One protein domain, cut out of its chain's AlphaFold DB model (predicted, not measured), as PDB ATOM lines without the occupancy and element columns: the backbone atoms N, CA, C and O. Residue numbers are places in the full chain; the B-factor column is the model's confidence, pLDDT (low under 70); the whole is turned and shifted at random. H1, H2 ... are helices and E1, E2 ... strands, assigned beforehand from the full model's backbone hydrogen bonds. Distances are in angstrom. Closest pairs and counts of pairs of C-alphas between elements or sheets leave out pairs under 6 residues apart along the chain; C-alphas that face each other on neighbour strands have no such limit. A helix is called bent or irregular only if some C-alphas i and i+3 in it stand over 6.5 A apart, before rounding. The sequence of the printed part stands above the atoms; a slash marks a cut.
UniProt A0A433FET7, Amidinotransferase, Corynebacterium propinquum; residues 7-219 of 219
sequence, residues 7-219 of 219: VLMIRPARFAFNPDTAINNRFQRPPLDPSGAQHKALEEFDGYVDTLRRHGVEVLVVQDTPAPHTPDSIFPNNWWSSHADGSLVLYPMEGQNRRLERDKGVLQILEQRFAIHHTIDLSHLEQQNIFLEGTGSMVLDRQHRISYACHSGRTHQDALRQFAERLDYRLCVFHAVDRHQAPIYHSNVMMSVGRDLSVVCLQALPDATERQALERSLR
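Overview. This is residues 7 to 219 of the 219 residues of the protein "Amidinotransferase" of Corynebacterium propinquum (UniProt A0A433FET7). Two lobes sit side by side, with the short helix H7 near the middle of the whole. In the first lobe a pair of parallel strands, E1 and E2, has the long helix H2 on one side and H5 on the other, and H5 also grazes the small sheet E3 E4 E5 with its residues 106 to 111; in the second, the sheet E6 E7 E8 has H8 over one face, H9 by its edge strand E8, and the hairpin E9 E10 close to E6. The 213 printed residues hold nine named helices and ten named strands, in the order E1 H1 H2 E2 H3 E3 E4 H4 H5 E5 H6 H7 E6 E7 H8 E8 E9 E10 H9. Both three-stranded sheets are mixed, E3 E4 E5 and E6 E7 E8 in order, and the class is mixed, helices and strands. The whole is compact, with a radius of gyration of the C-alphas of 17.3 A and spans of 46 by 43 by 41 A.

Along the chain. E1, residues 7 to 11, begins at C-alpha 7 (30.872, -97.798, -61.043). H1 is residues 19 to 22, and H2, residues 34 to 54, is 30.2 A long from C-alpha 34 (7.346, -91.154, -48.072). E2, residues 58 to 63, is 16.0 A long. H3, residues 71 to 74, is irregular, C-alphas 71 and 74 being 7.3 A apart. Then come E3, residues 80 to 82, E4, 87 to 90, H4, 97 to 103, H5, 106 to 113, E5, 118 to 121, H6, 123 to 128, and H7, 134 to 137. E6 is residues 138 to 141, E7 146 to 150, 13.0 A long, H8 157 to 166, 14.3 A, and E8 170 to 174, 13.2 A. E9, 191 to 193, E10, 198 to 200, and H9, 208 to 217, 14.1 A, follow; H9 ends at C-alpha 217 (47.359, -103.870, -41.083).

Arrangement. E1 and E2 are parallel, with N 9 and O 60 2.9 A apart. The closest C-alphas of H2 and E2 are those of Arg 53 and Val 59, 6.6 A. H3 and H4 only just touch, with 3 pairs of C-alphas within 8 A, Ser 73 and Glu 101 closest at 5.6 A; H1 and H4 are close but not clearly touching, Asp 20 and Asn 97 at 7.0 A. E3 and E4 form a hairpin, N 89 and O 81 at 2.9 A, and E4 and E5 are parallel, N 120 and O 88 at 2.8 A. H5 only grazes this sheet with residues 106 to 111. H7 only grazes both three-stranded sheets. H6 and H8 are close but not clearly touching, Leu 125 and Ala 159 at 7.6 A, at a shallow tilt of 31 degrees, opposite ways. E6 and E7 form a hairpin, N 141 and O 146 at 2.8 A; E7 and E8 are parallel, N 147 and O 170 at 2.8 A. H8 is on the sheet E6 E7 E8, in two layers, helix on one face of a sheet, at a height over the sheet of 9.5 A; it lies over E7 and E8, along the strands, at 13 degrees to E7 on the local plane. H9 only grazes that sheet, Phe 174 and Glu 210 being the closest C-alphas of E8 and H9, 5.7 A. The hairpin E9 and E10 has N 192 and O 199 at 2.9 A, and the C-alphas of Asp 141 and Val 193, the closest of E6 and E9, are 6.3 A apart. E1, H1 H2, E2; E4, H4 H5, E5; and E7, H8, E8 are strand-helix-strand units, parallel neighbour strands with helices between, each with a right-handed crossover. Every O i to N i+4 pair is within hydrogen-bond range in H2, H5, H8 and H9; H4 has 0 of 3 and H6 0 of 2, with 3 of 4 and 3 of 3 O i to N i+3 pairs within range.

Size, cuts and confidence. The C-alphas farthest apart are those of Gln 112 and Ala 208, 46.6 A. The printed part has no cut. The long links are H1 to H2, 11 residues, and E8 to E9, 16 residues. The mean pLDDT of the printed part is 95.7, and no printed residue is under 70.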
ATOM      1  N   VAL A   7      31.760 -97.388 -62.141       97.25
ATOM      2  CA  VAL A   7      30.872 -97.798 -61.043       97.25
ATOM      3  C   VAL A   7      29.485 -98.154 -61.570       97.25
ATOM      4  O   VAL A   7      29.024 -97.591 -62.566       97.25
ATOM      5  N   LEU A   8      28.808 -99.079 -60.889       97.69
ATOM      6  CA  LEU A   8      27.412 -99.420 -61.148       97.69
ATOM      7  C   LEU A   8      26.535 -98.853 -60.037       97.69
ATOM      8  O   LEU A   8      26.829 -99.030 -58.855       97.69
ATOM      9  N   MET A   9      25.448 -98.199 -60.425       98.06
ATOM     10  CA  MET A   9      24.465 -97.631 -59.511       98.06
ATOM     11  C   MET A   9      23.058 -98.046 -59.943       98.06
ATOM     12  O   MET A   9      22.780 -98.160 -61.136       98.06
ATOM     13  N   ILE A  10      22.164 -98.260 -58.978       97.75
ATOM     14  CA  ILE A  10      20.762 -98.610 -59.233       97.75
ATOM     15  C   ILE A  10      19.899 -97.397 -58.904       97.75
ATOM     16  O   ILE A  10      19.853 -96.968 -57.754       97.75
ATOM     17  N   ARG A  11      19.226 -96.830 -59.909       97.50
ATOM     18  CA  ARG A  11      18.332 -95.682 -59.720       97.50
ATOM     19  C   ARG A  11      17.030 -96.165 -59.074       97.50
ATOM     20  O   ARG A  11      16.362 -96.999 -59.686       97.50
ATOM     21  N   PRO A  12      16.649 -95.674 -57.880       94.44
ATOM     22  CA  PRO A  12      15.580 -96.280 -57.088       94.44
ATOM     23  C   PRO A  12      14.192 -96.037 -57.693       94.44
ATOM     24  O   PRO A  12      13.796 -94.897 -57.936       94.44
ATOM     25  N   ALA A  13      13.400 -97.098 -57.853       94.50
ATOM     26  CA  ALA A  13      12.002 -96.986 -58.279       94.50
ATOM     27  C   ALA A  13      11.046 -96.777 -57.096       94.50
ATOM     28  O   ALA A  13       9.984 -96.172 -57.257       94.50
ATOM     29  N   ARG A  14      11.407 -97.307 -55.917       91.94
ATOM     30  CA  ARG A  14      10.646 -97.216 -54.660       91.94
ATOM     31  C   ARG A  14      11.576 -97.186 -53.443       91.94
ATOM     32  O   ARG A  14      11.662 -98.158 -52.698       91.94
ATOM     33  N   PHE A  15      12.243 -96.063 -53.237       93.00
ATOM     34  CA  PHE A  15      12.955 -95.745 -52.009       93.00
ATOM     35  C   PHE A  15      11.963 -95.598 -50.852       93.00
ATOM     36  O   PHE A  15      11.060 -94.758 -50.873       93.00
ATOM     37  N   ALA A  16      12.111 -96.453 -49.849       92.12
ATOM     38  CA  ALA A  16      11.233 -96.515 -48.695       92.12
ATOM     39  C   ALA A  16      11.974 -97.136 -47.507       92.12
ATOM     40  O   ALA A  16      13.034 -97.737 -47.655       92.12
ATOM     41  N   PHE A  17      11.382 -97.014 -46.323       92.19
ATOM     42  CA  PHE A  17      11.813 -97.776 -45.157       92.19
ATOM     43  C   PHE A  17      11.667 -99.279 -45.421       92.19
ATOM     44  O   PHE A  17      10.620 -99.706 -45.912       92.19
ATOM     45  N   ASN A  18      12.682-100.068 -45.065       93.06
ATOM     46  CA  ASN A  18      12.663-101.515 -45.228       93.06
ATOM     47  C   ASN A  18      12.530-102.221 -43.862       93.06
ATOM     48  O   ASN A  18      13.504-102.293 -43.109       93.06
ATOM     49  N   PRO A  19      11.353-102.790 -43.532       88.38
ATOM     50  CA  PRO A  19      11.150-103.502 -42.272       88.38
ATOM     51  C   PRO A  19      12.097-104.691 -42.062       88.38
ATOM     52  O   PRO A  19      12.520-104.915 -40.929       88.38
ATOM     53  N   ASP A  20      12.463-105.410 -43.133       87.00
ATOM     54  CA  ASP A  20      13.323-106.601 -43.067       87.00
ATOM     55  C   ASP A  20      14.723-106.254 -42.550       87.00
ATOM     56  O   ASP A  20      15.335-107.032 -41.824       87.00
ATOM     57  N   THR A  21      15.236-105.074 -42.908       87.06
ATOM     58  CA  THR A  21      16.591-104.644 -42.544       87.06
ATOM     59  C   THR A  21      16.619-103.673 -41.371       87.06
ATOM     60  O   THR A  21      17.658-103.526 -40.725       87.06
ATOM     61  N   ALA A  22      15.496-103.040 -41.029       86.75
ATOM     62  CA  ALA A  22      15.415-102.059 -39.951       86.75
ATOM     63  C   ALA A  22      15.674-102.628 -38.544       86.75
ATOM     64  O   ALA A  22      16.071-101.880 -37.651       86.75
ATOM     65  N   ILE A  23      15.486-103.939 -38.339       83.69
ATOM     66  CA  ILE A  23      15.701-104.600 -37.039       83.69
ATOM     67  C   ILE A  23      17.152-104.427 -36.558       83.69
ATOM     68  O   ILE A  23      17.396-104.196 -35.375       83.69
ATOM     69  N   ASN A  24      18.117-104.496 -37.476       81.31
ATOM     70  CA  ASN A  24      19.551-104.399 -37.183       81.31
ATOM     71  C   ASN A  24      20.242-103.222 -37.914       81.31
ATOM     72  O   ASN A  24      21.414-102.947 -37.656       81.31
ATOM     73  N   ASN A  25      19.533-102.478 -38.775       86.31
ATOM     74  CA  ASN A  25      19.994-101.219 -39.365       86.31
ATOM     75  C   ASN A  25      19.412-100.007 -38.618       86.31
ATOM     76  O   ASN A  25      18.391 -99.435 -39.000       86.31
ATOM     77  N   ARG A  26      20.120 -99.558 -37.577       85.44
ATOM     78  CA  ARG A  26      19.690 -98.436 -36.718       85.44
ATOM     79  C   ARG A  26      19.692 -97.058 -37.399       85.44
ATOM     80  O   ARG A  26      19.242 -96.089 -36.783       85.44
ATOM     81  N   PHE A  27      20.202 -96.943 -38.628       86.31
ATOM     82  CA  PHE A  27      20.119 -95.701 -39.404       86.31
ATOM     83  C   PHE A  27      18.751 -95.521 -40.061       86.31
ATOM     84  O   PHE A  27      18.365 -94.389 -40.351       86.31
ATOM     85  N   GLN A  28      18.000 -96.607 -40.269       88.75
ATOM     86  CA  GLN A  28      16.686 -96.523 -40.884       88.75
ATOM     87  C   GLN A  28      15.642 -95.984 -39.912       88.75
ATOM     88  O   GLN A  28      15.534 -96.402 -38.759       88.75
ATOM     89  N   ARG A  29      14.834 -95.051 -40.413       86.75
ATOM     90  CA  ARG A  29      13.642 -94.542 -39.742       86.75
ATOM     91  C   ARG A  29      12.530 -94.417 -40.776       86.75
ATOM     92  O   ARG A  29      12.820 -93.978 -41.890       86.75
ATOM     93  N   PRO A  30      11.280 -94.765 -40.434       86.38
ATOM     94  CA  PRO A  30      10.152 -94.496 -41.311       86.38
ATOM     95  C   PRO A  30      10.098 -92.997 -41.650       86.38
ATOM     96  O   PRO A  30      10.133 -92.174 -40.729       86.38
ATOM     97  N   PRO A  31      10.055 -92.616 -42.939       83.06
ATOM     98  CA  PRO A  31       9.962 -91.214 -43.312       83.06
ATOM     99  C   PRO A  31       8.586 -90.657 -42.931       83.06
ATOM    100  O   PRO A  31       7.571 -91.335 -43.075       83.06
ATOM    101  N   LEU A  32       8.556 -89.397 -42.488       80.25
ATOM    102  CA  LEU A  32       7.301 -88.683 -42.220       80.25
ATOM    103  C   LEU A  32       6.523 -88.387 -43.514       80.25
ATOM    104  O   LEU A  32       5.298 -88.391 -43.505       80.25
ATOM    105  N   ASP A  33       7.240 -88.165 -44.620       92.12
ATOM    106  CA  ASP A  33       6.696 -87.979 -45.968       92.12
ATOM    107  C   ASP A  33       7.376 -88.966 -46.937       92.12
ATOM    108  O   ASP A  33       8.462 -88.681 -47.452       92.12
ATOM    109  N   PRO A  34       6.778 -90.151 -47.173       88.44
ATOM    110  CA  PRO A  34       7.346 -91.154 -48.072       88.44
ATOM    111  C   PRO A  34       7.484 -90.679 -49.526       88.44
ATOM    112  O   PRO A  34       8.454 -91.031 -50.193       88.44
ATOM    113  N   SER A  35       6.541 -89.871 -50.021       88.88
ATOM    114  CA  SER A  35       6.574 -89.373 -51.402       88.88
ATOM    115  C   SER A  35       7.696 -88.352 -51.582       88.88
ATOM    116  O   SER A  35       8.504 -88.456 -52.508       88.88
ATOM    117  N   GLY A  36       7.811 -87.410 -50.640       93.25
ATOM    118  CA  GLY A  36       8.919 -86.461 -50.605       93.25
ATOM    119  C   GLY A  36      10.275 -87.146 -50.439       93.25
ATOM    120  O   GLY A  36      11.241 -86.735 -51.077       93.25
ATOM    121  N   ALA A  37      10.354 -88.222 -49.646       93.69
ATOM    122  CA  ALA A  37      11.574 -89.018 -49.508       93.69
ATOM    123  C   ALA A  37      11.993 -89.672 -50.835       93.69
ATOM    124  O   ALA A  37      13.159 -89.573 -51.208       93.69
ATOM    125  N   GLN A  38      11.057 -90.267 -51.583       94.50
ATOM    126  CA  GLN A  38      11.336 -90.814 -52.915       94.50
ATOM    127  C   GLN A  38      11.817 -89.729 -53.887       94.50
ATOM    128  O   GLN A  38      12.779 -89.948 -54.620       94.50
ATOM    129  N   HIS A  39      11.160 -88.567 -53.916       95.88
ATOM    130  CA  HIS A  39      11.549 -87.483 -54.819       95.88
ATOM    131  C   HIS A  39      12.971 -86.987 -54.529       95.88
ATOM    132  O   HIS A  39      13.785 -86.893 -55.445       95.88
ATOM    133  N   LYS A  40      13.295 -86.764 -53.251       96.44
ATOM    134  CA  LYS A  40      14.643 -86.369 -52.821       96.44
ATOM    135  C   LYS A  40      15.689 -87.434 -53.123       96.44
ATOM    136  O   LYS A  40      16.764 -87.094 -53.592       96.44
ATOM    137  N   ALA A  41      15.373 -88.713 -52.915       95.88
ATOM    138  CA  ALA A  41      16.291 -89.801 -53.241       95.88
ATOM    139  C   ALA A  41      16.643 -89.827 -54.736       95.88
ATOM    140  O   ALA A  41      17.789 -90.095 -55.088       95.88
ATOM    141  N   LEU A  42      15.686 -89.519 -55.619       97.56
ATOM    142  CA  LEU A  42      15.951 -89.385 -57.054       97.56
ATOM    143  C   LEU A  42      16.826 -88.169 -57.368       97.56
ATOM    144  O   LEU A  42      17.780 -88.305 -58.128       97.56
ATOM    145  N   GLU A  43      16.527 -87.013 -56.774       98.31
ATOM    146  CA  GLU A  43      17.317 -85.788 -56.950       98.31
ATOM    147  C   GLU A  43      18.775 -85.984 -56.497       98.31
ATOM    148  O   GLU A  43      19.707 -85.686 -57.243       98.31
ATOM    149  N   GLU A  44      18.980 -86.550 -55.304       98.12
ATOM    150  CA  GLU A  44      20.308 -86.843 -54.755       98.12
ATOM    151  C   GLU A  44      21.050 -87.897 -55.586       98.12
ATOM    152  O   GLU A  44      22.246 -87.747 -55.853       98.12
ATOM    153  N   PHE A  45      20.350 -88.943 -56.040       98.44
ATOM    154  CA  PHE A  45      20.925 -89.971 -56.904       98.44
ATOM    155  C   PHE A  45      21.406 -89.379 -58.232       98.44
ATOM    156  O   PHE A  45      22.565 -89.573 -58.604       98.44
ATOM    157  N   ASP A  46      20.539 -88.646 -58.932       98.50
ATOM    158  CA  ASP A  46      20.850 -88.067 -60.240       98.50
ATOM    159  C   ASP A  46      21.992 -87.039 -60.112       98.50
ATOM    160  O   ASP A  46      22.959 -87.084 -60.876       98.50
ATOM    161  N   GLY A  47      21.970 -86.204 -59.067       98.69
ATOM    162  CA  GLY A  47      23.054 -85.267 -58.767       98.69
ATOM    163  C   GLY A  47      24.397 -85.949 -58.465       98.69
ATOM    164  O   GLY A  47      25.458 -85.450 -58.869       98.69
ATOM    165  N   TYR A  48      24.383 -87.106 -57.793       98.44
ATOM    166  CA  TYR A  48      25.599 -87.875 -57.530       98.44
ATOM    167  C   TYR A  48      26.155 -88.516 -58.808       98.44
ATOM    168  O   TYR A  48      27.355 -88.399 -59.078       98.44
ATOM    169  N   VAL A  49      25.289 -89.102 -59.642       98.69
ATOM    170  CA  VAL A  49      25.656 -89.645 -60.961       98.69
ATOM    171  C   VAL A  49      26.299 -88.567 -61.837       98.69
ATOM    172  O   VAL A  49      27.375 -88.789 -62.401       98.69
ATOM    173  N   ASP A  50      25.686 -87.387 -61.925       98.69
ATOM    174  CA  ASP A  50      26.202 -86.278 -62.729       98.69
ATOM    175  C   ASP A  50      27.542 -85.763 -62.204       98.69
ATOM    176  O   ASP A  50      28.439 -85.419 -62.975       98.69
ATOM    177  N   THR A  51      27.720 -85.737 -60.885       98.62
ATOM    178  CA  THR A  51      28.994 -85.351 -60.271       98.62
ATOM    179  C   THR A  51      30.102 -86.343 -60.610       98.62
ATOM    180  O   THR A  51      31.159 -85.922 -61.078       98.62
ATOM    181  N   LEU A  52      29.857 -87.646 -60.471       98.38
ATOM    182  CA  LEU A  52      30.828 -88.683 -60.834       98.38
ATOM    183  C   LEU A  52      31.232 -88.589 -62.314       98.38
ATOM    184  O   LEU A  52      32.422 -88.561 -62.633       98.38
ATOM    185  N   ARG A  53      30.249 -88.447 -63.213       98.50
ATOM    186  CA  ARG A  53      30.485 -88.314 -64.660       98.50
ATOM    187  C   ARG A  53      31.294 -87.068 -65.015       98.50
ATOM    188  O   ARG A  53      32.218 -87.159 -65.821       98.50
ATOM    189  N   ARG A  54      31.007 -85.917 -64.391       98.44
ATOM    190  CA  ARG A  54      31.788 -84.677 -64.581       98.44
ATOM    191  C   ARG A  54      33.254 -84.827 -64.171       98.44
ATOM    192  O   ARG A  54      34.106 -84.150 -64.736       98.44
ATOM    193  N   HIS A  55      33.544 -85.720 -63.230       97.81
ATOM    194  CA  HIS A  55      34.903 -86.052 -62.804       97.81
ATOM    195  C   HIS A  55      35.521 -87.238 -63.569       97.81
ATOM    196  O   HIS A  55      36.562 -87.750 -63.166       97.81
ATOM    197  N   GLY A  56      34.923 -87.655 -64.691       97.69
ATOM    198  CA  GLY A  56      35.485 -88.669 -65.587       97.69
ATOM    199  C   GLY A  56      35.253 -90.118 -65.150       97.69
ATOM    200  O   GLY A  56      35.860 -91.020 -65.723       97.69
ATOM    201  N   VAL A  57      34.388 -90.354 -64.159       98.25
ATOM    202  CA  VAL A  57      33.967 -91.706 -63.767       98.25
ATOM    203  C   VAL A  57      32.861 -92.175 -64.708       98.25
ATOM    204  O   VAL A  57      31.851 -91.493 -64.901       98.25
ATOM    205  N   GLU A  58      33.018 -93.361 -65.282       98.12
ATOM    206  CA  GLU A  58      31.946 -94.028 -66.005       98.12
ATOM    207  C   GLU A  58      30.910 -94.557 -65.007       98.12
ATOM    208  O   GLU A  58      31.224 -95.320 -64.093       98.12
ATOM    209  N   VAL A  59      29.651 -94.156 -65.181       98.25
ATOM    210  CA  VAL A  59      28.559 -94.575 -64.295       98.25
ATOM    211  C   VAL A  59      27.531 -95.371 -65.085       98.25
ATOM    212  O   VAL A  59      26.767 -94.804 -65.880       98.25
ATOM    213  N   LEU A  60      27.504 -96.678 -64.829       97.50
ATOM    214  CA  LEU A  60      26.511 -97.615 -65.340       97.50
ATOM    215  C   LEU A  60      25.267 -97.539 -64.454       97.50
ATOM    216  O   LEU A  60      25.268 -98.023 -63.323       97.50
ATOM    217  N   VAL A  61      24.207 -96.908 -64.959       97.69
ATOM    218  CA  VAL A  61      22.942 -96.777 -64.227       97.69
ATOM    219  C   VAL A  61      21.981 -97.875 -64.659       97.69
ATOM    220  O   VAL A  61      21.576 -97.924 -65.820       97.69
ATOM    221  N   VAL A  62      21.582 -98.716 -63.709       97.06
ATOM    222  CA  VAL A  62      20.488 -99.679 -63.867       97.06
ATOM    223  C   VAL A  62      19.206 -99.039 -63.348       97.06
ATOM    224  O   VAL A  62      19.199 -98.450 -62.267       97.06
ATOM    225  N   GLN A  63      18.128 -99.117 -64.123       96.56
ATOM    226  CA  GLN A  63      16.823 -98.610 -63.701       96.56
ATOM    227  C   GLN A  63      16.114 -99.687 -62.885       96.56
ATOM    228  O   GLN A  63      15.837-100.768 -63.404       96.56
ATOM    229  N   ASP A  64      15.828 -99.398 -61.620       95.81
ATOM    230  CA  ASP A  64      15.042-100.297 -60.784       95.81
ATOM    231  C   ASP A  64      13.579-100.372 -61.265       95.81
ATOM    232  O   ASP A  64      13.082 -99.524 -62.012       95.81
ATOM    233  N   THR A  65      12.858-101.388 -60.801       94.06
ATOM    234  CA  THR A  65      11.441-101.624 -61.091       94.06
ATOM    235  C   THR A  65      10.594-101.570 -59.814       94.06
ATOM    236  O   THR A  65      11.048-101.991 -58.749       94.06
ATOM    237  N   PRO A  66       9.318-101.139 -59.880       91.62
ATOM    238  CA  PRO A  66       8.424-101.142 -58.714       91.62
ATOM    239  C   PRO A  66       8.200-102.520 -58.063       91.62
ATOM    240  O   PRO A  66       7.838-102.580 -56.886       91.62
ATOM    241  N   ALA A  67       8.380-103.604 -58.825       92.56
ATOM    242  CA  ALA A  67       8.258-104.989 -58.378       92.56
ATOM    243  C   ALA A  67       9.446-105.830 -58.899       92.56
ATOM    244  O   ALA A  67       9.802-105.671 -60.070       92.56
ATOM    245  N   PRO A  68      10.049-106.714 -58.079       93.00
ATOM    246  CA  PRO A  68       9.727-106.970 -56.670       93.00
ATOM    247  C   PRO A  68      10.052-105.771 -55.763       93.00
ATOM    248  O   PRO A  68      10.922-104.954 -56.084       93.00
ATOM    249  N   HIS A  69       9.323-105.651 -54.647       93.00
ATOM    250  CA  HIS A  69       9.479-104.536 -53.712       93.00
ATOM    251  C   HIS A  69      10.767-104.695 -52.898       93.00
ATOM    252  O   HIS A  69      10.822-105.471 -51.948       93.00
ATOM    253  N   THR A  70      11.800-103.960 -53.306       95.06
ATOM    254  CA  THR A  70      13.171-104.052 -52.784       95.06
ATOM    255  C   THR A  70      13.712-102.645 -52.517       95.06
ATOM    256  O   THR A  70      14.458-102.110 -53.329       95.06
ATOM    257  N   PRO A  71      13.303-101.993 -51.413       93.94
ATOM    258  CA  PRO A  71      13.653-100.590 -51.160       93.94
ATOM    259  C   PRO A  71      15.162-100.324 -51.059       93.94
ATOM    260  O   PRO A  71      15.613 -99.220 -51.356       93.94
ATOM    261  N   ASP A  72      15.929-101.348 -50.672       95.50
ATOM    262  CA  ASP A  72      17.385-101.304 -50.510       95.50
ATOM    263  C   ASP A  72      18.153-101.646 -51.808       95.50
ATOM    264  O   ASP A  72      19.386-101.669 -51.795       95.50
ATOM    265  N   SER A  73      17.467-101.849 -52.945       95.56
ATOM    266  CA  SER A  73      18.083-102.158 -54.251       95.56
ATOM    267  C   SER A  73      19.106-101.105 -54.696       95.56
ATOM    268  O   SER A  73      20.042-101.420 -55.423       95.56
ATOM    269  N   ILE A  74      18.987 -99.867 -54.209       95.75
ATOM    270  CA  ILE A  74      19.946 -98.773 -54.426       95.75
ATOM    271  C   ILE A  74      21.363 -99.085 -53.899       95.75
ATOM    272  O   ILE A  74      22.320 -98.426 -54.307       95.75
ATOM    273  N   PHE A  75      21.524-100.107 -53.049       96.44
ATOM    274  CA  PHE A  75      22.801-100.589 -52.507       96.44
ATOM    275  C   PHE A  75      23.227-101.932 -53.144       96.44
ATOM    276  O   PHE A  75      23.275-102.961 -52.458       96.44
ATOM    277  N   PRO A  76      23.579-101.961 -54.451       96.75
ATOM    278  CA  PRO A  76      23.915-103.199 -55.167       96.75
ATOM    279  C   PRO A  76      25.142-103.914 -54.600       96.75
ATOM    280  O   PRO A  76      25.307-105.119 -54.764       96.75
ATOM    281  N   ASN A  77      26.013-103.171 -53.920       97.06
ATOM    282  CA  ASN A  77      27.310-103.624 -53.440       97.06
ATOM    283  C   ASN A  77      27.223-104.728 -52.362       97.06
ATOM    284  O   ASN A  77      28.249-105.314 -52.003       97.06
ATOM    285  N   ASN A  78      26.023-104.981 -51.827       97.81
ATOM    286  CA  ASN A  78      25.790-105.986 -50.798       97.81
ATOM    287  C   ASN A  78      25.581-107.401 -51.338       97.81
ATOM    288  O   ASN A  78      25.980-108.349 -50.673       97.81
ATOM    289  N   TRP A  79      24.992-107.572 -52.523       98.06
ATOM    290  CA  TRP A  79      24.667-108.911 -53.024       98.06
ATOM    291  C   TRP A  79      25.630-109.410 -54.106       98.06
ATOM    292  O   TRP A  79      25.636-110.606 -54.397       98.06
ATOM    293  N   TRP A  80      26.490-108.546 -54.658       98.31
ATOM    294  CA  TRP A  80      27.557-108.967 -55.569       98.31
ATOM    295  C   TRP A  80      28.824-108.115 -55.476       98.31
ATOM    296  O   TRP A  80      28.835-107.018 -54.913       98.31
ATOM    297  N   SER A  81      29.911-108.625 -56.057       97.88
ATOM    298  CA  SER A  81      31.090-107.824 -56.395       97.88
ATOM    299  C   SER A  81      31.832-108.388 -57.608       97.88
ATOM    300  O   SER A  81      31.702-109.569 -57.932       97.88
ATOM    301  N   SER A  82      32.592-107.535 -58.298       96.56
ATOM    302  CA  SER A  82      33.477-107.920 -59.401       96.56
ATOM    303  C   SER A  82      34.953-107.782 -59.028       96.56
ATOM    304  O   SER A  82      35.340-107.013 -58.133       96.56
ATOM    305  N   HIS A  83      35.792-108.544 -59.729       96.19
ATOM    306  CA  HIS A  83      37.229-108.620 -59.498       96.19
ATOM    307  C   HIS A  83      38.018-108.516 -60.809       96.19
ATOM    308  O   HIS A  83      37.512-108.787 -61.894       96.19
ATOM    309  N   ALA A  84      39.275-108.072 -60.703       93.19
ATOM    310  CA  ALA A  84      40.111-107.714 -61.853       93.19
ATOM    311  C   ALA A  84      40.493-108.902 -62.757       93.19
ATOM    312  O   ALA A  84      40.890-108.695 -63.895       93.19
ATOM    313  N   ASP A  85      40.379-110.125 -62.248       93.94
ATOM    314  CA  ASP A  85      40.582-111.385 -62.968       93.94
ATOM    315  C   ASP A  85      39.297-111.905 -63.639       93.94
ATOM    316  O   ASP A  85      39.243-113.056 -64.066       93.94
ATOM    317  N   GLY A  86      38.248-111.080 -63.704       95.69
ATOM    318  CA  GLY A  86      36.954-111.452 -64.266       95.69
ATOM    319  C   GLY A  86      36.100-112.325 -63.344       95.69
ATOM    320  O   GLY A  86      35.109-112.882 -63.819       95.69
ATOM    321  N   SER A  87      36.448-112.457 -62.054       97.25
ATOM    322  CA  SER A  87      35.546-113.078 -61.074       97.25
ATOM    323  C   SER A  87      34.321-112.200 -60.836       97.25
ATOM    324  O   SER A  87      34.447-110.996 -60.582       97.25
ATOM    325  N   LEU A  88      33.153-112.828 -60.791       98.19
ATOM    326  CA  LEU A  88      31.936-112.279 -60.210       98.19
ATOM    327  C   LEU A  88      31.586-113.089 -58.958       98.19
ATOM    328  O   LEU A  88      31.566-114.315 -59.006       98.19
ATOM    329  N   VAL A  89      31.290-112.430 -57.842       98.56
ATOM    330  CA  VAL A  89      30.822-113.106 -56.623       98.56
ATOM    331  C   VAL A  89      29.376-112.736 -56.365       98.56
ATOM    332  O   VAL A  89      29.047-111.552 -56.402       98.56
ATOM    333  N   LEU A  90      28.541-113.730 -56.066       98.69
ATOM    334  CA  LEU A  90      27.184-113.543 -55.556       98.69
ATOM    335  C   LEU A  90      27.152-113.905 -54.077       98.69
ATOM    336  O   LEU A  90      27.691-114.930 -53.665       98.69
ATOM    337  N   TYR A  91      26.522-113.056 -53.281       98.69
ATOM    338  CA  TYR A  91      26.609-113.085 -51.830       98.69
ATOM    339  C   TYR A  91      25.279-113.454 -51.170       98.69
ATOM    340  O   TYR A  91      24.237-113.031 -51.674       98.69
ATOM    341  N   PRO A  92      25.289-114.197 -50.048       98.44
ATOM    342  CA  PRO A  92      24.089-114.518 -49.286       98.44
ATOM    343  C   PRO A  92      23.624-113.322 -48.442       98.44
ATOM    344  O   PRO A  92      24.395-112.768 -47.653       98.44
ATOM    345  N   MET A  93      22.351-112.957 -48.587       97.62
ATOM    346  CA  MET A  93      21.721-111.794 -47.952       97.62
ATOM    347  C   MET A  93      20.851-112.209 -46.761       97.62
ATOM    348  O   MET A  93      20.037-113.134 -46.862       97.62
ATOM    349  N   GLU A  94      20.977-111.490 -45.642       96.50
ATOM    350  CA  GLU A  94      20.169-111.744 -44.444       96.50
ATOM    351  C   GLU A  94      18.691-111.416 -44.712       96.50
ATOM    352  O   GLU A  94      17.826-112.288 -44.581       96.50
ATOM    353  N   GLY A  95      18.415-110.180 -45.149       94.50
ATOM    354  CA  GLY A  95      17.065-109.698 -45.452       94.50
ATOM    355  C   GLY A  95      16.426-110.473 -46.604       94.50
ATOM    356  O   GLY A  95      16.993-110.556 -47.694       94.50
ATOM    357  N   GLN A  96      15.237-111.038 -46.382       94.69
ATOM    358  CA  GLN A  96      14.587-111.908 -47.366       94.69
ATOM    359  C   GLN A  96      14.198-111.140 -48.625       94.69
ATOM    360  O   GLN A  96      14.466-111.613 -49.731       94.69
ATOM    361  N   ASN A  97      13.627-109.942 -48.479       94.62
ATOM    362  CA  ASN A  97      13.292-109.121 -49.637       94.62
ATOM    363  C   ASN A  97      14.534-108.710 -50.440       94.62
ATOM    364  O   ASN A  97      14.481-108.696 -51.667       94.62
ATOM    365  N   ARG A  98      15.676-108.486 -49.782       96.62
ATOM    366  CA  ARG A  98      16.936-108.125 -50.443       96.62
ATOM    367  C   ARG A  98      17.477-109.212 -51.369       96.62
ATOM    368  O   ARG A  98      18.179-108.911 -52.327       96.62
ATOM    369  N   ARG A  99      17.106-110.478 -51.162       96.94
ATOM    370  CA  ARG A  99      17.487-111.592 -52.053       96.94
ATOM    371  C   ARG A  99      16.917-111.433 -53.466       96.94
ATOM    372  O   ARG A  99      17.534-111.896 -54.422       96.94
ATOM    373  N   LEU A 100      15.777-110.745 -53.586       96.56
ATOM    374  CA  LEU A 100      15.096-110.448 -54.849       96.56
ATOM    375  C   LEU A 100      15.780-109.318 -55.641       96.56
ATOM    376  O   LEU A 100      15.430-109.069 -56.792       96.56
ATOM    377  N   GLU A 101      16.764-108.623 -55.060       96.56
ATOM    378  CA  GLU A 101      17.533-107.575 -55.752       96.56
ATOM    379  C   GLU A 101      18.369-108.132 -56.913       96.56
ATOM    380  O   GLU A 101      18.718-107.394 -57.836       96.56
ATOM    381  N   ARG A 102      18.642-109.443 -56.914       95.12
ATOM    382  CA  ARG A 102      19.344-110.135 -58.007       95.12
ATOM    383  C   ARG A 102      18.565-110.101 -59.321       95.12
ATOM    384  O   ARG A 102      19.173-110.092 -60.389       95.12
ATOM    385  N   ASP A 103      17.241-109.976 -59.249       90.69
ATOM    386  CA  ASP A 103      16.345-109.971 -60.409       90.69
ATOM    387  C   ASP A 103      16.242-108.590 -61.087       90.69
ATOM    388  O   ASP A 103      15.419-108.380 -61.977       90.69
ATOM    389  N   LYS A 104      17.077-107.620 -60.689       88.81
ATOM    390  CA  LYS A 104      17.046-106.232 -61.189       88.81
ATOM    391  C   LYS A 104      17.877-105.983 -62.448       88.81
ATOM    392  O   LYS A 104      18.165-104.838 -62.778       88.81
ATOM    393  N   GLY A 105      18.277-107.030 -63.166       90.88
ATOM    394  CA  GLY A 105      18.934-106.885 -64.471       90.88
ATOM    395  C   GLY A 105      20.430-106.533 -64.422       90.88
ATOM    396  O   GLY A 105      21.046-106.293 -65.460       90.88
ATOM    397  N   VAL A 106      21.026-106.470 -63.225       95.00
ATOM    398  CA  VAL A 106      22.432-106.071 -63.035       95.00
ATOM    399  C   VAL A 106      23.389-107.043 -63.715       95.00
ATOM    400  O   VAL A 106      24.303-106.603 -64.408       95.00
ATOM    401  N   LEU A 107      23.184-108.353 -63.542       94.19
ATOM    402  CA  LEU A 107      24.109-109.365 -64.061       94.19
ATOM    403  C   LEU A 107      24.183-109.337 -65.587       94.19
ATOM    404  O   LEU A 107      25.274-109.360 -66.141       94.19
ATOM    405  N   GLN A 108      23.044-109.161 -66.256       93.12
ATOM    406  CA  GLN A 108      22.964-109.065 -67.710       93.12
ATOM    407  C   GLN A 108      23.760-107.865 -68.235       93.12
ATOM    408  O   GLN A 108      24.451-107.962 -69.247       93.12
ATOM    409  N   ILE A 109      23.695-106.727 -67.537       94.12
ATOM    410  CA  ILE A 109      24.471-105.534 -67.897       94.12
ATOM    411  C   ILE A 109      25.967-105.787 -67.696       94.12
ATOM    412  O   ILE A 109      26.768-105.392 -68.544       94.12
ATOM    413  N   LEU A 110      26.355-106.452 -66.603       95.25
ATOM    414  CA  LEU A 110      27.754-106.791 -66.345       95.25
ATOM    415  C   LEU A 110      28.310-107.746 -67.411       95.25
ATOM    416  O   LEU A 110      29.379-107.475 -67.949       95.25
ATOM    417  N   GLU A 111      27.569-108.794 -67.772       93.81
ATOM    418  CA  GLU A 111      27.944-109.770 -68.808       93.81
ATOM    419  C   GLU A 111      28.084-109.140 -70.201       93.81
ATOM    420  O   GLU A 111      28.946-109.534 -70.983       93.81
ATOM    421  N   GLN A 112      27.263-108.137 -70.524       94.44
ATOM    422  CA  GLN A 112      27.347-107.418 -71.801       94.44
ATOM    423  C   GLN A 112      28.530-106.443 -71.869       94.44
ATOM    424  O   GLN A 112      28.985-106.100 -72.962       94.44
ATOM    425  N   ARG A 113      28.988-105.934 -70.720       94.50
ATOM    426  CA  ARG A 113      30.001-104.871 -70.637       94.50
ATOM    427  C   ARG A 113      31.396-105.380 -70.305       94.50
ATOM    428  O   ARG A 113      32.368-104.736 -70.693       94.50
ATOM    429  N   PHE A 114      31.501-106.495 -69.594       95.19
ATOM    430  CA  PHE A 114      32.756-106.996 -69.055       95.19
ATOM    431  C   PHE A 114      32.932-108.483 -69.347       95.19
ATOM    432  O   PHE A 114      31.975-109.248 -69.415       95.19
ATOM    433  N   ALA A 115      34.190-108.902 -69.468       95.56
ATOM    434  CA  ALA A 115      34.528-110.314 -69.535       95.56
ATOM    435  C   ALA A 115      34.387-110.937 -68.139       95.56
ATOM    436  O   ALA A 115      35.253-110.768 -67.280       95.56
ATOM    437  N   ILE A 116      33.284-111.650 -67.917       96.69
ATOM    438  CA  ILE A 116      33.103-112.487 -66.730       96.69
ATOM    439  C   ILE A 116      33.666-113.869 -67.052       96.69
ATOM    440  O   ILE A 116      33.192-114.552 -67.957       96.69
ATOM    441  N   HIS A 117      34.707-114.269 -66.329       96.62
ATOM    442  CA  HIS A 117      35.388-115.545 -66.546       96.62
ATOM    443  C   HIS A 117      34.848-116.648 -65.648       96.62
ATOM    444  O   HIS A 117      34.828-117.813 -66.043       96.62
ATOM    445  N   HIS A 118      34.422-116.293 -64.439       95.81
ATOM    446  CA  HIS A 118      33.868-117.245 -63.496       95.81
ATOM    447  C   HIS A 118      32.963-116.555 -62.482       95.81
ATOM    448  O   HIS A 118      33.218-115.426 -62.060       95.81
ATOM    449  N   THR A 119      31.925-117.275 -62.068       97.81
ATOM    450  CA  THR A 119      30.983-116.825 -61.045       97.81
ATOM    451  C   THR A 119      31.125-117.706 -59.811       97.81
ATOM    452  O   THR A 119      30.979-118.925 -59.888       97.81
ATOM    453  N   ILE A 120      31.414-117.087 -58.670       98.25
ATOM    454  CA  ILE A 120      31.452-117.726 -57.356       98.25
ATOM    455  C   ILE A 120      30.123-117.412 -56.673       98.25
ATOM    456  O   ILE A 120      29.902-116.294 -56.210       98.25
ATOM    457  N   ASP A 121      29.229-118.393 -56.621       98.31
ATOM    458  CA  ASP A 121      27.909-118.216 -56.023       98.31
ATOM    459  C   ASP A 121      27.867-118.721 -54.574       98.31
ATOM    460  O   ASP A 121      27.818-119.924 -54.305       98.31
ATOM    461  N   LEU A 122      27.874-117.784 -53.626       98.56
ATOM    462  CA  LEU A 122      27.720-118.044 -52.195       98.56
ATOM    463  C   LEU A 122      26.267-117.867 -51.719       98.56
ATOM    464  O   LEU A 122      25.994-118.082 -50.541       98.56
ATOM    465  N   SER A 123      25.324-117.496 -52.595       98.19
ATOM    466  CA  SER A 123      23.924-117.239 -52.214       98.19
ATOM    467  C   SER A 123      23.223-118.477 -51.647       98.19
ATOM    468  O   SER A 123      22.356-118.359 -50.786       98.19
ATOM    469  N   HIS A 124      23.662-119.680 -52.030       97.75
ATOM    470  CA  HIS A 124      23.148-120.946 -51.498       97.75
ATOM    471  C   HIS A 124      23.266-121.069 -49.963       97.75
ATOM    472  O   HIS A 124      22.484-121.789 -49.341       97.75
ATOM    473  N   LEU A 125      24.199-120.341 -49.338       98.50
ATOM    474  CA  LEU A 125      24.393-120.318 -47.884       98.50
ATOM    475  C   LEU A 125      23.203-119.705 -47.122       98.50
ATOM    476  O   LEU A 125      23.020-119.988 -45.936       98.50
ATOM    477  N   GLU A 126      22.329-118.955 -47.802       98.06
ATOM    478  CA  GLU A 126      21.083-118.427 -47.231       98.06
ATOM    479  C   GLU A 126      20.177-119.530 -46.672       98.06
ATOM    480  O   GLU A 126      19.466-119.303 -45.693       98.06
ATOM    481  N   GLN A 127      20.226-120.735 -47.252       97.50
ATOM    482  CA  GLN A 127      19.462-121.905 -46.797       97.50
ATOM    483  C   GLN A 127      19.910-122.403 -45.414       97.50
ATOM    484  O   GLN A 127      19.179-123.132 -44.748       97.50
ATOM    485  N   GLN A 128      21.107-122.003 -44.983       97.81
ATOM    486  CA  GLN A 128      21.727-122.376 -43.713       97.81
ATOM    487  C   GLN A 128      21.752-121.202 -42.719       97.81
ATOM    488  O   GLN A 128      22.356-121.318 -41.658       97.81
ATOM    489  N   ASN A 129      21.100-120.077 -43.045       97.12
ATOM    490  CA  ASN A 129      21.185-118.814 -42.300       97.12
ATOM    491  C   ASN A 129      22.625-118.289 -42.139       97.12
ATOM    492  O   ASN A 129      22.969-117.680 -41.127       97.12
ATOM    493  N   ILE A 130      23.472-118.532 -43.142       98.25
ATOM    494  CA  ILE A 130      24.844-118.033 -43.204       98.25
ATOM    495  C   ILE A 130      24.874-116.875 -44.206       98.25
ATOM    496  O   ILE A 130      24.539-117.056 -45.376       98.25
ATOM    497  N   PHE A 131      25.292-115.689 -43.754       98.25
ATOM    498  CA  PHE A 131      25.203-114.444 -44.527       98.25
ATOM    499  C   PHE A 131      26.554-113.743 -44.676       98.25
ATOM    500  O   PHE A 131      27.428-113.855 -43.819       98.25
ATOM    501  N   LEU A 132      26.721-113.000 -45.766       98.56
ATOM    502  CA  LEU A 132      27.891-112.176 -46.046       98.56
ATOM    503  C   LEU A 132      27.461-111.114 -47.050       98.56
ATOM    504  O   LEU A 132      27.553-111.367 -48.238       98.56
ATOM    505  N   GLU A 133      27.005-109.944 -46.601       98.25
ATOM    506  CA  GLU A 133      26.476-108.878 -47.472       98.25
ATOM    507  C   GLU A 133      27.579-108.083 -48.207       98.25
ATOM    508  O   GLU A 133      27.715-106.853 -48.098       98.25
ATOM    509  N   GLY A 134      28.379-108.816 -48.984       98.25
ATOM    510  CA  GLY A 134      29.297-108.312 -49.993       98.25
ATOM    511  C   GLY A 134      30.263-107.260 -49.476       98.25
ATOM    512  O   GLY A 134      30.846-107.384 -48.399       98.25
ATOM    513  N   THR A 135      30.433-106.195 -50.254       97.75
ATOM    514  CA  THR A 135      31.335-105.086 -49.898       97.75
ATOM    515  C   THR A 135      30.735-104.112 -48.874       97.75
ATOM    516  O   THR A 135      31.346-103.101 -48.538       97.75
ATOM    517  N   GLY A 136      29.530-104.395 -48.363       97.25
ATOM    518  CA  GLY A 136      29.055-103.800 -47.113       97.25
ATOM    519  C   GLY A 136      29.721-104.461 -45.916       97.25
ATOM    520  O   GLY A 136      30.325-103.796 -45.073       97.25
ATOM    521  N   SER A 137      29.671-105.790 -45.888       98.12
ATOM    522  CA  SER A 137      30.301-106.623 -44.862       98.12
ATOM    523  C   SER A 137      31.827-106.647 -44.951       98.12
ATOM    524  O   SER A 137      32.493-106.835 -43.934       98.12
ATOM    525  N   MET A 138      32.397-106.403 -46.132       98.50
ATOM    526  CA  MET A 138      33.840-106.449 -46.373       98.50
ATOM    527  C   MET A 138      34.367-105.144 -46.964       98.50
ATOM    528  O   MET A 138      33.833-104.641 -47.949       98.50
ATOM    529  N   VAL A 139      35.485-104.649 -46.442       98.56
ATOM    530  CA  VAL A 139      36.309-103.638 -47.117       98.56
ATOM    531  C   VAL A 139      37.558-104.330 -47.647       98.56
ATOM    532  O   VAL A 139      38.304-104.942 -46.887       98.56
ATOM    533  N   LEU A 140      37.756-104.277 -48.964       98.25
ATOM    534  CA  LEU A 140      38.813-105.024 -49.644       98.25
ATOM    535  C   LEU A 140      40.018-104.124 -49.926       98.25
ATOM    536  O   LEU A 140      39.936-103.206 -50.747       98.25
ATOM    537  N   ASP A 141      41.154-104.443 -49.316       97.75
ATOM    538  CA  ASP A 141      42.458-104.035 -49.826       97.75
ATOM    539  C   ASP A 141      42.882-105.032 -50.902       97.75
ATOM    540  O   ASP A 141      43.351-106.147 -50.652       97.75
ATOM    541  N   ARG A 142      42.660-104.620 -52.143       96.00
ATOM    542  CA  ARG A 142      42.902-105.418 -53.338       96.00
ATOM    543  C   ARG A 142      44.381-105.462 -53.706       96.00
ATOM    544  O   ARG A 142      44.753-106.329 -54.494       96.00
ATOM    545  N   GLN A 143      45.207-104.539 -53.204       94.19
ATOM    546  CA  GLN A 143      46.651-104.528 -53.454       94.19
ATOM    547  C   GLN A 143      47.376-105.485 -52.507       94.19
ATOM    548  O   GLN A 143      48.167-106.300 -52.973       94.19
ATOM    549  N   HIS A 144      47.055-105.444 -51.214       95.62
ATOM    550  CA  HIS A 144      47.685-106.285 -50.189       95.62
ATOM    551  C   HIS A 144      46.920-107.577 -49.887       95.62
ATOM    552  O   HIS A 144      47.346-108.364 -49.030       95.62
ATOM    553  N   ARG A 145      45.801-107.791 -50.594       96.88
ATOM    554  CA  ARG A 145      44.942-108.975 -50.490       96.88
ATOM    555  C   ARG A 145      44.448-109.177 -49.063       96.88
ATOM    556  O   ARG A 145      44.601-110.252 -48.492       96.88
ATOM    557  N   ILE A 146      43.872-108.125 -48.480       98.44
ATOM    558  CA  ILE A 146      43.271-108.155 -47.140       98.44
ATOM    559  C   ILE A 146      41.779-107.844 -47.254       98.44
ATOM    560  O   ILE A 146      41.384-106.872 -47.892       98.44
ATOM    561  N   SER A 147      40.945-108.677 -46.639       98.56
ATOM    562  CA  SER A 147      39.528-108.400 -46.428       98.56
ATOM    563  C   SER A 147      39.315-108.018 -44.968       98.56
ATOM    564  O   SER A 147      39.445-108.859 -44.073       98.56
ATOM    565  N   TYR A 148      38.994-106.747 -44.737       98.75
ATOM    566  CA  TYR A 148      38.615-106.226 -43.429       98.75
ATOM    567  C   TYR A 148      37.123-106.447 -43.211       98.75
ATOM    568  O   TYR A 148      36.306-106.010 -44.026       98.75
ATOM    569  N   ALA A 149      36.771-107.129 -42.126       98.44
ATOM    570  CA  ALA A 149      35.402-107.549 -41.879       98.44
ATOM    571  C   ALA A 149      35.032-107.421 -40.396       98.44
ATOM    572  O   ALA A 149      35.565-108.126 -39.540       98.44
ATOM    573  N   CYS A 150      34.071-106.550 -40.106       96.75
ATOM    574  CA  CYS A 150      33.384-106.502 -38.830       96.75
ATOM    575  C   CYS A 150      32.443-107.706 -38.725       96.75
ATOM    576  O   CYS A 150      31.551-107.874 -39.563       96.75
ATOM    577  N   HIS A 151      32.614-108.521 -37.687       96.00
ATOM    578  CA  HIS A 151      31.685-109.595 -37.364       96.00
ATOM    579  C   HIS A 151      30.314-109.014 -36.986       96.00
ATOM    580  O   HIS A 151      30.213-108.117 -36.145       96.00
ATOM    581  N   SER A 152      29.245-109.523 -37.601       94.94
ATOM    582  CA  SER A 152      27.872-109.059 -37.379       94.94
ATOM    583  C   SER A 152      26.857-110.103 -37.863       94.94
ATOM    584  O   SER A 152      27.233-111.108 -38.465       94.94
ATOM    585  N   GLY A 153      25.557-109.839 -37.687       93.12
ATOM    586  CA  GLY A 153      24.493-110.668 -38.280       93.12
ATOM    587  C   GLY A 153      24.519-110.734 -39.816       93.12
ATOM    588  O   GLY A 153      23.921-111.631 -40.398       93.12
ATOM    589  N   ARG A 154      25.250-109.825 -40.477       95.75
ATOM    590  CA  ARG A 154      25.432-109.765 -41.937       95.75
ATOM    591  C   ARG A 154      26.814-110.234 -42.398       95.75
ATOM    592  O   ARG A 154      27.118-110.166 -43.589       95.75
ATOM    593  N   THR A 155      27.659-110.688 -41.472       97.69
ATOM    594  CA  THR A 155      29.041-111.099 -41.741       97.69
ATOM    595  C   THR A 155      29.363-112.370 -40.965       97.69
ATOM    596  O   THR A 155      29.935-112.330 -39.875       97.69
ATOM    597  N   HIS A 156      29.000-113.513 -41.534       97.94
ATOM    598  CA  HIS A 156      29.269-114.819 -40.953       97.94
ATOM    599  C   HIS A 156      30.688-115.294 -41.289       97.94
ATOM    600  O   HIS A 156      31.128-115.234 -42.442       97.94
ATOM    601  N   GLN A 157      31.396-115.828 -40.290       97.25
ATOM    602  CA  GLN A 157      32.798-116.224 -40.435       97.25
ATOM    603  C   GLN A 157      33.001-117.309 -41.505       97.25
ATOM    604  O   GLN A 157      33.963-117.236 -42.263       97.25
ATOM    605  N   ASP A 158      32.100-118.288 -41.608       97.69
ATOM    606  CA  ASP A 158      32.242-119.374 -42.588       97.69
ATOM    607  C   ASP A 158      32.091-118.899 -44.042       97.69
ATOM    608  O   ASP A 158      32.891-119.287 -44.893       97.69
ATOM    609  N   ALA A 159      31.131-118.011 -44.334       98.31
ATOM    610  CA  ALA A 159      31.011-117.404 -45.663       98.31
ATOM    611  C   ALA A 159      32.231-116.537 -45.991       98.31
ATOM    612  O   ALA A 159      32.735-116.566 -47.113       98.31
ATOM    613  N   LEU A 160      32.739-115.800 -44.998       98.44
ATOM    614  CA  LEU A 160      33.936-114.981 -45.144       98.44
ATOM    615  C   LEU A 160      35.184-115.832 -45.441       98.44
ATOM    616  O   LEU A 160      35.974-115.457 -46.309       98.44
ATOM    617  N   ARG A 161      35.352-116.989 -44.779       98.31
ATOM    618  CA  ARG A 161      36.430-117.946 -45.092       98.31
ATOM    619  C   ARG A 161      36.297-118.496 -46.511       98.31
ATOM    620  O   ARG A 161      37.275-118.465 -47.244       98.31
ATOM    621  N   GLN A 162      35.095-118.904 -46.933       98.38
ATOM    622  CA  GLN A 162      34.875-119.381 -48.304       98.38
ATOM    623  C   GLN A 162      35.218-118.315 -49.353       98.38
ATOM    624  O   GLN A 162      35.891-118.616 -50.335       98.38
ATOM    625  N   PHE A 163      34.803-117.062 -49.140       98.56
ATOM    626  CA  PHE A 163      35.197-115.947 -50.004       98.56
ATOM    627  C   PHE A 163      36.726-115.796 -50.061       98.56
ATOM    628  O   PHE A 163      37.304-115.730 -51.146       98.56
ATOM    629  N   ALA A 164      37.379-115.780 -48.898       98.31
ATOM    630  CA  ALA A 164      38.820-115.595 -48.775       98.31
ATOM    631  C   ALA A 164      39.639-116.708 -49.434       98.31
ATOM    632  O   ALA A 164      40.624-116.415 -50.100       98.31
ATOM    633  N   GLU A 165      39.219-117.964 -49.289       97.94
ATOM    634  CA  GLU A 165      39.870-119.120 -49.910       97.94
ATOM    635  C   GLU A 165      39.720-119.105 -51.434       97.94
ATOM    636  O   GLU A 165      40.677-119.370 -52.158       97.94
ATOM    637  N   ARG A 166      38.527-118.764 -51.940       97.62
ATOM    638  CA  ARG A 166      38.245-118.739 -53.385       97.62
ATOM    639  C   ARG A 166      38.953-117.603 -54.107       97.62
ATOM    640  O   ARG A 166      39.323-117.762 -55.265       97.62
ATOM    641  N   LEU A 167      39.102-116.467 -53.434       97.12
ATOM    642  CA  LEU A 167      39.663-115.252 -54.007       97.12
ATOM    643  C   LEU A 167      40.990-114.853 -53.384       97.12
ATOM    644  O   LEU A 167      41.376-113.709 -53.567       97.12
ATOM    645  N   ASP A 168      41.679-115.747 -52.677       97.06
ATOM    646  CA  ASP A 168      43.016-115.538 -52.106       97.06
ATOM    647  C   ASP A 168      43.163-114.187 -51.371       97.06
ATOM    648  O   ASP A 168      43.959-113.316 -51.741       97.06
ATOM    649  N   TYR A 169      42.315-113.985 -50.356       98.38
ATOM    650  CA  TYR A 169      42.397-112.866 -49.412       98.38
ATOM    651  C   TYR A 169      42.804-113.366 -48.027       98.38
ATOM    652  O   TYR A 169      42.288-114.354 -47.516       98.38
ATOM    653  N   ARG A 170      43.666-112.612 -47.346       98.38
ATOM    654  CA  ARG A 170      43.851-112.725 -45.898       98.38
ATOM    655  C   ARG A 170      42.703-112.023 -45.185       98.38
ATOM    656  O   ARG A 170      42.228-110.981 -45.632       98.38
ATOM    657  N   LEU A 171      42.288-112.565 -44.048       98.44
ATOM    658  CA  LEU A 171      41.205-111.995 -43.255       98.44
ATOM    659  C   LEU A 171      41.744-111.144 -42.105       98.44
ATOM    660  O   LEU A 171      42.598-111.592 -41.342       98.44
ATOM    661  N   CYS A 172      41.197-109.939 -41.957       98.31
ATOM    662  CA  CYS A 172      41.304-109.128 -40.750       98.31
ATOM    663  C   CYS A 172      39.893-108.965 -40.176       98.31
ATOM    664  O   CYS A 172      39.113-108.130 -40.639       98.31
ATOM    665  N   VAL A 173      39.550-109.831 -39.220       98.25
ATOM    666  CA  VAL A 173      38.228-109.860 -38.583       98.25
ATOM    667  C   VAL A 173      38.297-109.142 -37.246       98.25
ATOM    668  O   VAL A 173      39.259-109.323 -36.502       98.25
ATOM    669  N   PHE A 174      37.285-108.335 -36.955       98.19
ATOM    670  CA  PHE A 174      37.178-107.583 -35.708       98.19
ATOM    671  C   PHE A 174      35.713-107.405 -35.300       98.19
ATOM    672  O   PHE A 174      34.797-107.640 -36.090       98.19
ATOM    673  N   HIS A 175      35.493-106.950 -34.077       98.19
ATOM    674  CA  HIS A 175      34.197-106.571 -33.542       98.19
ATOM    675  C   HIS A 175      34.147-105.059 -33.363       98.19
ATOM    676  O   HIS A 175      35.067-104.452 -32.815       98.19
ATOM    677  N   ALA A 176      33.054-104.442 -33.803       97.44
ATOM    678  CA  ALA A 176      32.852-103.013 -33.641       97.44
ATOM    679  C   ALA A 176      31.436-102.685 -33.164       97.44
ATOM    680  O   ALA A 176      30.466-103.370 -33.500       97.44
ATOM    681  N   VAL A 177      31.327-101.617 -32.378       96.81
ATOM    682  CA  VAL A 177      30.079-101.121 -31.799       96.81
ATOM    683  C   VAL A 177      29.909 -99.625 -32.046       96.81
ATOM    684  O   VAL A 177      30.878 -98.876 -32.179       96.81
ATOM    685  N   ASP A 178      28.658 -99.176 -32.108       93.94
ATOM    686  CA  ASP A 178      28.323 -97.759 -32.151       93.94
ATOM    687  C   ASP A 178      28.442 -97.098 -30.759       93.94
ATOM    688  O   ASP A 178      28.725 -97.729 -29.736       93.94
ATOM    689  N   ARG A 179      28.179 -95.788 -30.696       92.88
ATOM    690  CA  ARG A 179      28.191 -95.010 -29.441       92.88
ATOM    691  C   ARG A 179      27.192 -95.499 -28.377       92.88
ATOM    692  O   ARG A 179      27.293 -95.091 -27.226       92.88
ATOM    693  N   HIS A 180      26.211 -96.314 -28.758       93.00
ATOM    694  CA  HIS A 180      25.209 -96.919 -27.884       93.00
ATOM    695  C   HIS A 180      25.531 -98.391 -27.566       93.00
ATOM    696  O   HIS A 180      24.670 -99.085 -27.031       93.00
ATOM    697  N   GLN A 181      26.751 -98.855 -27.872       93.00
ATOM    698  CA  GLN A 181      27.204-100.241 -27.704       93.00
ATOM    699  C   GLN A 181      26.436-101.257 -28.568       93.00
ATOM    700  O   GLN A 181      26.482-102.457 -28.303       93.00
ATOM    701  N   ALA A 182      25.737-100.806 -29.616       91.94
ATOM    702  CA  ALA A 182      25.093-101.706 -30.563       91.94
ATOM    703  C   ALA A 182      26.110-102.190 -31.613       91.94
ATOM    704  O   ALA A 182      26.894-101.370 -32.095       91.94
ATOM    705  N   PRO A 183      26.099-103.476 -32.012       92.81
ATOM    706  CA  PRO A 183      26.996-103.983 -33.048       92.81
ATOM    707  C   PRO A 183      26.872-103.209 -34.366       92.81
ATOM    708  O   PRO A 183      25.766-102.939 -34.842       92.81
ATOM    709  N   ILE A 184      28.009-102.886 -34.979       94.88
ATOM    710  CA  ILE A 184      28.054-102.325 -36.330       94.88
ATOM    711  C   ILE A 184      27.784-103.450 -37.333       94.88
ATOM    712  O   ILE A 184      28.468-104.469 -37.345       94.88
ATOM    713  N   TYR A 185      26.768-103.276 -38.183       93.12
ATOM    714  CA  TYR A 185      26.316-104.343 -39.081       93.12
ATOM    715  C   TYR A 185      27.164-104.491 -40.352       93.12
ATOM    716  O   TYR A 185      27.259-105.599 -40.869       93.12
ATOM    717  N   HIS A 186      27.787-103.415 -40.842       96.81
ATOM    718  CA  HIS A 186      28.616-103.402 -42.055       96.81
ATOM    719  C   HIS A 186      29.947-102.703 -41.803       96.81
ATOM    720  O   HIS A 186      29.988-101.635 -41.204       96.81
ATOM    721  N   SER A 187      31.034-103.267 -42.318       97.50
ATOM    722  CA  SER A 187      32.383-102.706 -42.197       97.50
ATOM    723  C   SER A 187      32.503-101.348 -42.888       97.50
ATOM    724  O   SER A 187      33.108-100.421 -42.347       97.50
ATOM    725  N   ASN A 188      31.883-101.195 -44.062       96.94
ATOM    726  CA  ASN A 188      32.024 -99.996 -44.894       96.94
ATOM    727  C   ASN A 188      31.372 -98.727 -44.309       96.94
ATOM    728  O   ASN A 188      31.606 -97.634 -44.819       96.94
ATOM    729  N   VAL A 189      30.587 -98.839 -43.230       95.50
ATOM    730  CA  VAL A 189      30.009 -97.671 -42.535       95.50
ATOM    731  C   VAL A 189      31.002 -97.015 -41.579       95.50
ATOM    732  O   VAL A 189      30.777 -95.894 -41.130       95.50
ATOM    733  N   MET A 190      32.085 -97.718 -41.234       96.12
ATOM    734  CA  MET A 190      33.070 -97.259 -40.255       96.12
ATOM    735  C   MET A 190      34.502 -97.216 -40.788       96.12
ATOM    736  O   MET A 190      35.381 -96.684 -40.105       96.12
ATOM    737  N   MET A 191      34.752 -97.778 -41.973       97.81
ATOM    738  CA  MET A 191      36.069 -97.744 -42.594       97.81
ATOM    739  C   MET A 191      36.034 -97.773 -44.126       97.81
ATOM    740  O   MET A 191      35.081 -98.249 -44.737       97.81
ATOM    741  N   SER A 192      37.115 -97.292 -44.735       97.44
ATOM    742  CA  SER A 192      37.393 -97.353 -46.169       97.44
ATOM    743  C   SER A 192      38.904 -97.414 -46.405       97.44
ATOM    744  O   SER A 192      39.671 -96.806 -45.655       97.44
ATOM    745  N   VAL A 193      39.329 -98.135 -47.446       97.38
ATOM    746  CA  VAL A 193      40.738 -98.277 -47.842       97.38
ATOM    747  C   VAL A 193      40.904 -97.819 -49.287       97.38
ATOM    748  O   VAL A 193      40.324 -98.387 -50.215       97.38
ATOM    749  N   GLY A 194      41.692 -96.765 -49.470       95.44
ATOM    750  CA  GLY A 194      42.149 -96.268 -50.760       95.44
ATOM    751  C   GLY A 194      43.560 -96.749 -51.087       95.44
ATOM    752  O   GLY A 194      44.101 -97.637 -50.441       95.44
ATOM    753  N   ARG A 195      44.161 -96.150 -52.118       92.50
ATOM    754  CA  ARG A 195      45.546 -96.444 -52.518       92.50
ATOM    755  C   ARG A 195      46.566 -95.907 -51.512       92.50
ATOM    756  O   ARG A 195      47.494 -96.613 -51.153       92.50
ATOM    757  N   ASP A 196      46.365 -94.660 -51.090       93.06
ATOM    758  CA  ASP A 196      47.329 -93.900 -50.282       93.06
ATOM    759  C   ASP A 196      46.757 -93.495 -48.913       93.06
ATOM    760  O   ASP A 196      47.457 -92.928 -48.078       93.06
ATOM    761  N   LEU A 197      45.462 -93.743 -48.686       95.25
ATOM    762  CA  LEU A 197      44.747 -93.331 -47.484       95.25
ATOM    763  C   LEU A 197      43.769 -94.414 -47.042       95.25
ATOM    764  O   LEU A 197      42.929 -94.858 -47.826       95.25
ATOM    765  N   SER A 198      43.820 -94.731 -45.754       96.94
ATOM    766  CA  SER A 198      42.808 -95.514 -45.052       96.94
ATOM    767  C   SER A 198      42.091 -94.622 -44.044       96.94
ATOM    768  O   SER A 198      42.726 -93.882 -43.294       96.94
ATOM    769  N   VAL A 199      40.762 -94.694 -44.012       97.81
ATOM    770  CA  VAL A 199      39.921 -93.997 -43.030       97.81
ATOM    771  C   VAL A 199      39.246 -95.055 -42.171       97.81
ATOM    772  O   VAL A 199      38.635 -95.973 -42.709       97.81
ATOM    773  N   VAL A 200      39.354 -94.951 -40.846       98.12
ATOM    774  CA  VAL A 200      38.798 -95.940 -39.914       98.12
ATOM    775  C   VAL A 200      38.407 -95.299 -38.583       98.12
ATOM    776  O   VAL A 200      39.157 -94.513 -38.007       98.12
ATOM    777  N   CYS A 201      37.242 -95.669 -38.051       97.81
ATOM    778  CA  CYS A 201      36.841 -95.325 -36.688       97.81
ATOM    779  C   CYS A 201      37.376 -96.359 -35.680       97.81
ATOM    780  O   CYS A 201      36.658 -97.263 -35.259       97.81
ATOM    781  N   LEU A 202      38.641 -96.235 -35.258       97.56
ATOM    782  CA  LEU A 202      39.258 -97.182 -34.308       97.56
ATOM    783  C   LEU A 202      38.580 -97.201 -32.927       97.56
ATOM    784  O   LEU A 202      38.652 -98.203 -32.220       97.56
ATOM    785  N   GLN A 203      37.905 -96.113 -32.541       97.31
ATOM    786  CA  GLN A 203      37.148 -96.035 -31.286       97.31
ATOM    787  C   GLN A 203      35.935 -96.975 -31.259       97.31
ATOM    788  O   GLN A 203      35.457 -97.294 -30.174       97.31
ATOM    789  N   ALA A 204      35.459 -97.431 -32.422       97.69
ATOM    790  CA  ALA A 204      34.361 -98.384 -32.505       97.69
ATOM    791  C   ALA A 204      34.769 -99.804 -32.078       97.69
ATOM    792  O   ALA A 204      33.890-100.601 -31.776       97.69
ATOM    793  N   LEU A 205      36.067-100.137 -32.036       98.19
ATOM    794  CA  LEU A 205      36.555-101.472 -31.669       98.19
ATOM    795  C   LEU A 205      36.848-101.525 -30.164       98.19
ATOM    796  O   LEU A 205      37.876-100.981 -29.748       98.19
ATOM    797  N   PRO A 206      36.006-102.151 -29.323       97.62
ATOM    798  CA  PRO A 206      36.226-102.182 -27.879       97.62
ATOM    799  C   PRO A 206      37.455-103.019 -27.493       97.62
ATOM    800  O   PRO A 206      38.161-102.647 -26.556       97.62
ATOM    801  N   ASP A 207      37.754-104.088 -28.238       98.25
ATOM    802  CA  ASP A 207      38.926-104.931 -28.009       98.25
ATOM    803  C   ASP A 207      40.215-104.236 -28.481       98.25
ATOM    804  O   ASP A 207      40.367-103.845 -29.643       98.25
ATOM    805  N   ALA A 208      41.165-104.057 -27.561       98.12
ATOM    806  CA  ALA A 208      42.416-103.361 -27.848       98.12
ATOM    807  C   ALA A 208      43.351-104.161 -28.771       98.12
ATOM    808  O   ALA A 208      44.121-103.558 -29.523       98.12
ATOM    809  N   THR A 209      43.288-105.492 -28.737       98.31
ATOM    810  CA  THR A 209      44.110-106.374 -29.574       98.31
ATOM    811  C   THR A 209      43.638-106.316 -31.021       98.31
ATOM    812  O   THR A 209      44.451-106.074 -31.913       98.31
ATOM    813  N   GLU A 210      42.329-106.446 -31.254       98.31
ATOM    814  CA  GLU A 210      41.713-106.287 -32.576       98.31
ATOM    815  C   GLU A 210      41.980-104.887 -33.135       98.31
ATOM    816  O   GLU A 210      42.402-104.749 -34.284       98.31
ATOM    817  N   ARG A 211      41.832-103.845 -32.306       98.38
ATOM    818  CA  ARG A 211      42.112-102.458 -32.703       98.38
ATOM    819  C   ARG A 211      43.553-102.262 -33.161       98.38
ATOM    820  O   ARG A 211      43.782-101.680 -34.217       98.38
ATOM    821  N   GLN A 212      44.522-102.762 -32.395       98.06
ATOM    822  CA  GLN A 212      45.936-102.668 -32.758       98.06
ATOM    823  C   GLN A 212      46.293-103.514 -33.983       98.06
ATOM    824  O   GLN A 212      47.198-103.142 -34.729       98.06
ATOM    825  N   ALA A 213      45.644-104.665 -34.177       98.00
ATOM    826  CA  ALA A 213      45.846-105.508 -35.351       98.00
ATOM    827  C   ALA A 213      45.291-104.838 -36.619       98.00
ATOM    828  O   ALA A 213      45.983-104.783 -37.639       98.00
ATOM    829  N   LEU A 214      44.087-104.261 -36.537       98.25
ATOM    830  CA  LEU A 214      43.489-103.479 -37.618       98.25
ATOM    831  C   LEU A 214      44.369-102.273 -37.959       98.25
ATOM    832  O   LEU A 214      44.759-102.103 -39.106       98.25
ATOM    833  N   GLU A 215      44.769-101.486 -36.962       97.88
ATOM    834  CA  GLU A 215      45.637-100.329 -37.182       97.88
ATOM    835  C   GLU A 215      46.970-100.713 -37.840       97.88
ATOM    836  O   GLU A 215      47.395-100.061 -38.790       97.88
ATOM    837  N   ARG A 216      47.623-101.787 -37.377       97.19
ATOM    838  CA  ARG A 216      48.888-102.264 -37.961       97.19
ATOM    839  C   ARG A 216      48.741-102.754 -39.394       97.19
ATOM    840  O   ARG A 216      49.683-102.621 -40.159       97.19
ATOM    841  N   SER A 217      47.601-103.339 -39.739       97.19
ATOM    842  CA  SER A 217      47.359-103.870 -41.083       97.19
ATOM    843  C   SER A 217      46.929-102.812 -42.100       97.19
ATOM    844  O   SER A 217      46.865-103.137 -43.277       97.19
ATOM    845  N   LEU A 218      46.628-101.582 -41.664       96.00
ATOM    846  CA  LEU A 218      46.264-100.444 -42.521       96.00
ATOM    847  C   LEU A 218      47.445 -99.507 -42.836       96.00
ATOM    848  O   LEU A 218      47.251 -98.527 -43.558       96.00
ATOM    849  N   ARG A 219      48.618 -99.764 -42.246       86.81
ATOM    850  CA  ARG A 219      49.864 -99.004 -42.424       86.81
ATOM    851  C   ARG A 219      50.785 -99.721 -43.401       86.81
ATOM    852  O   ARG A 219      51.490 -99.001 -44.135       86.81
TER     853      ARG A 219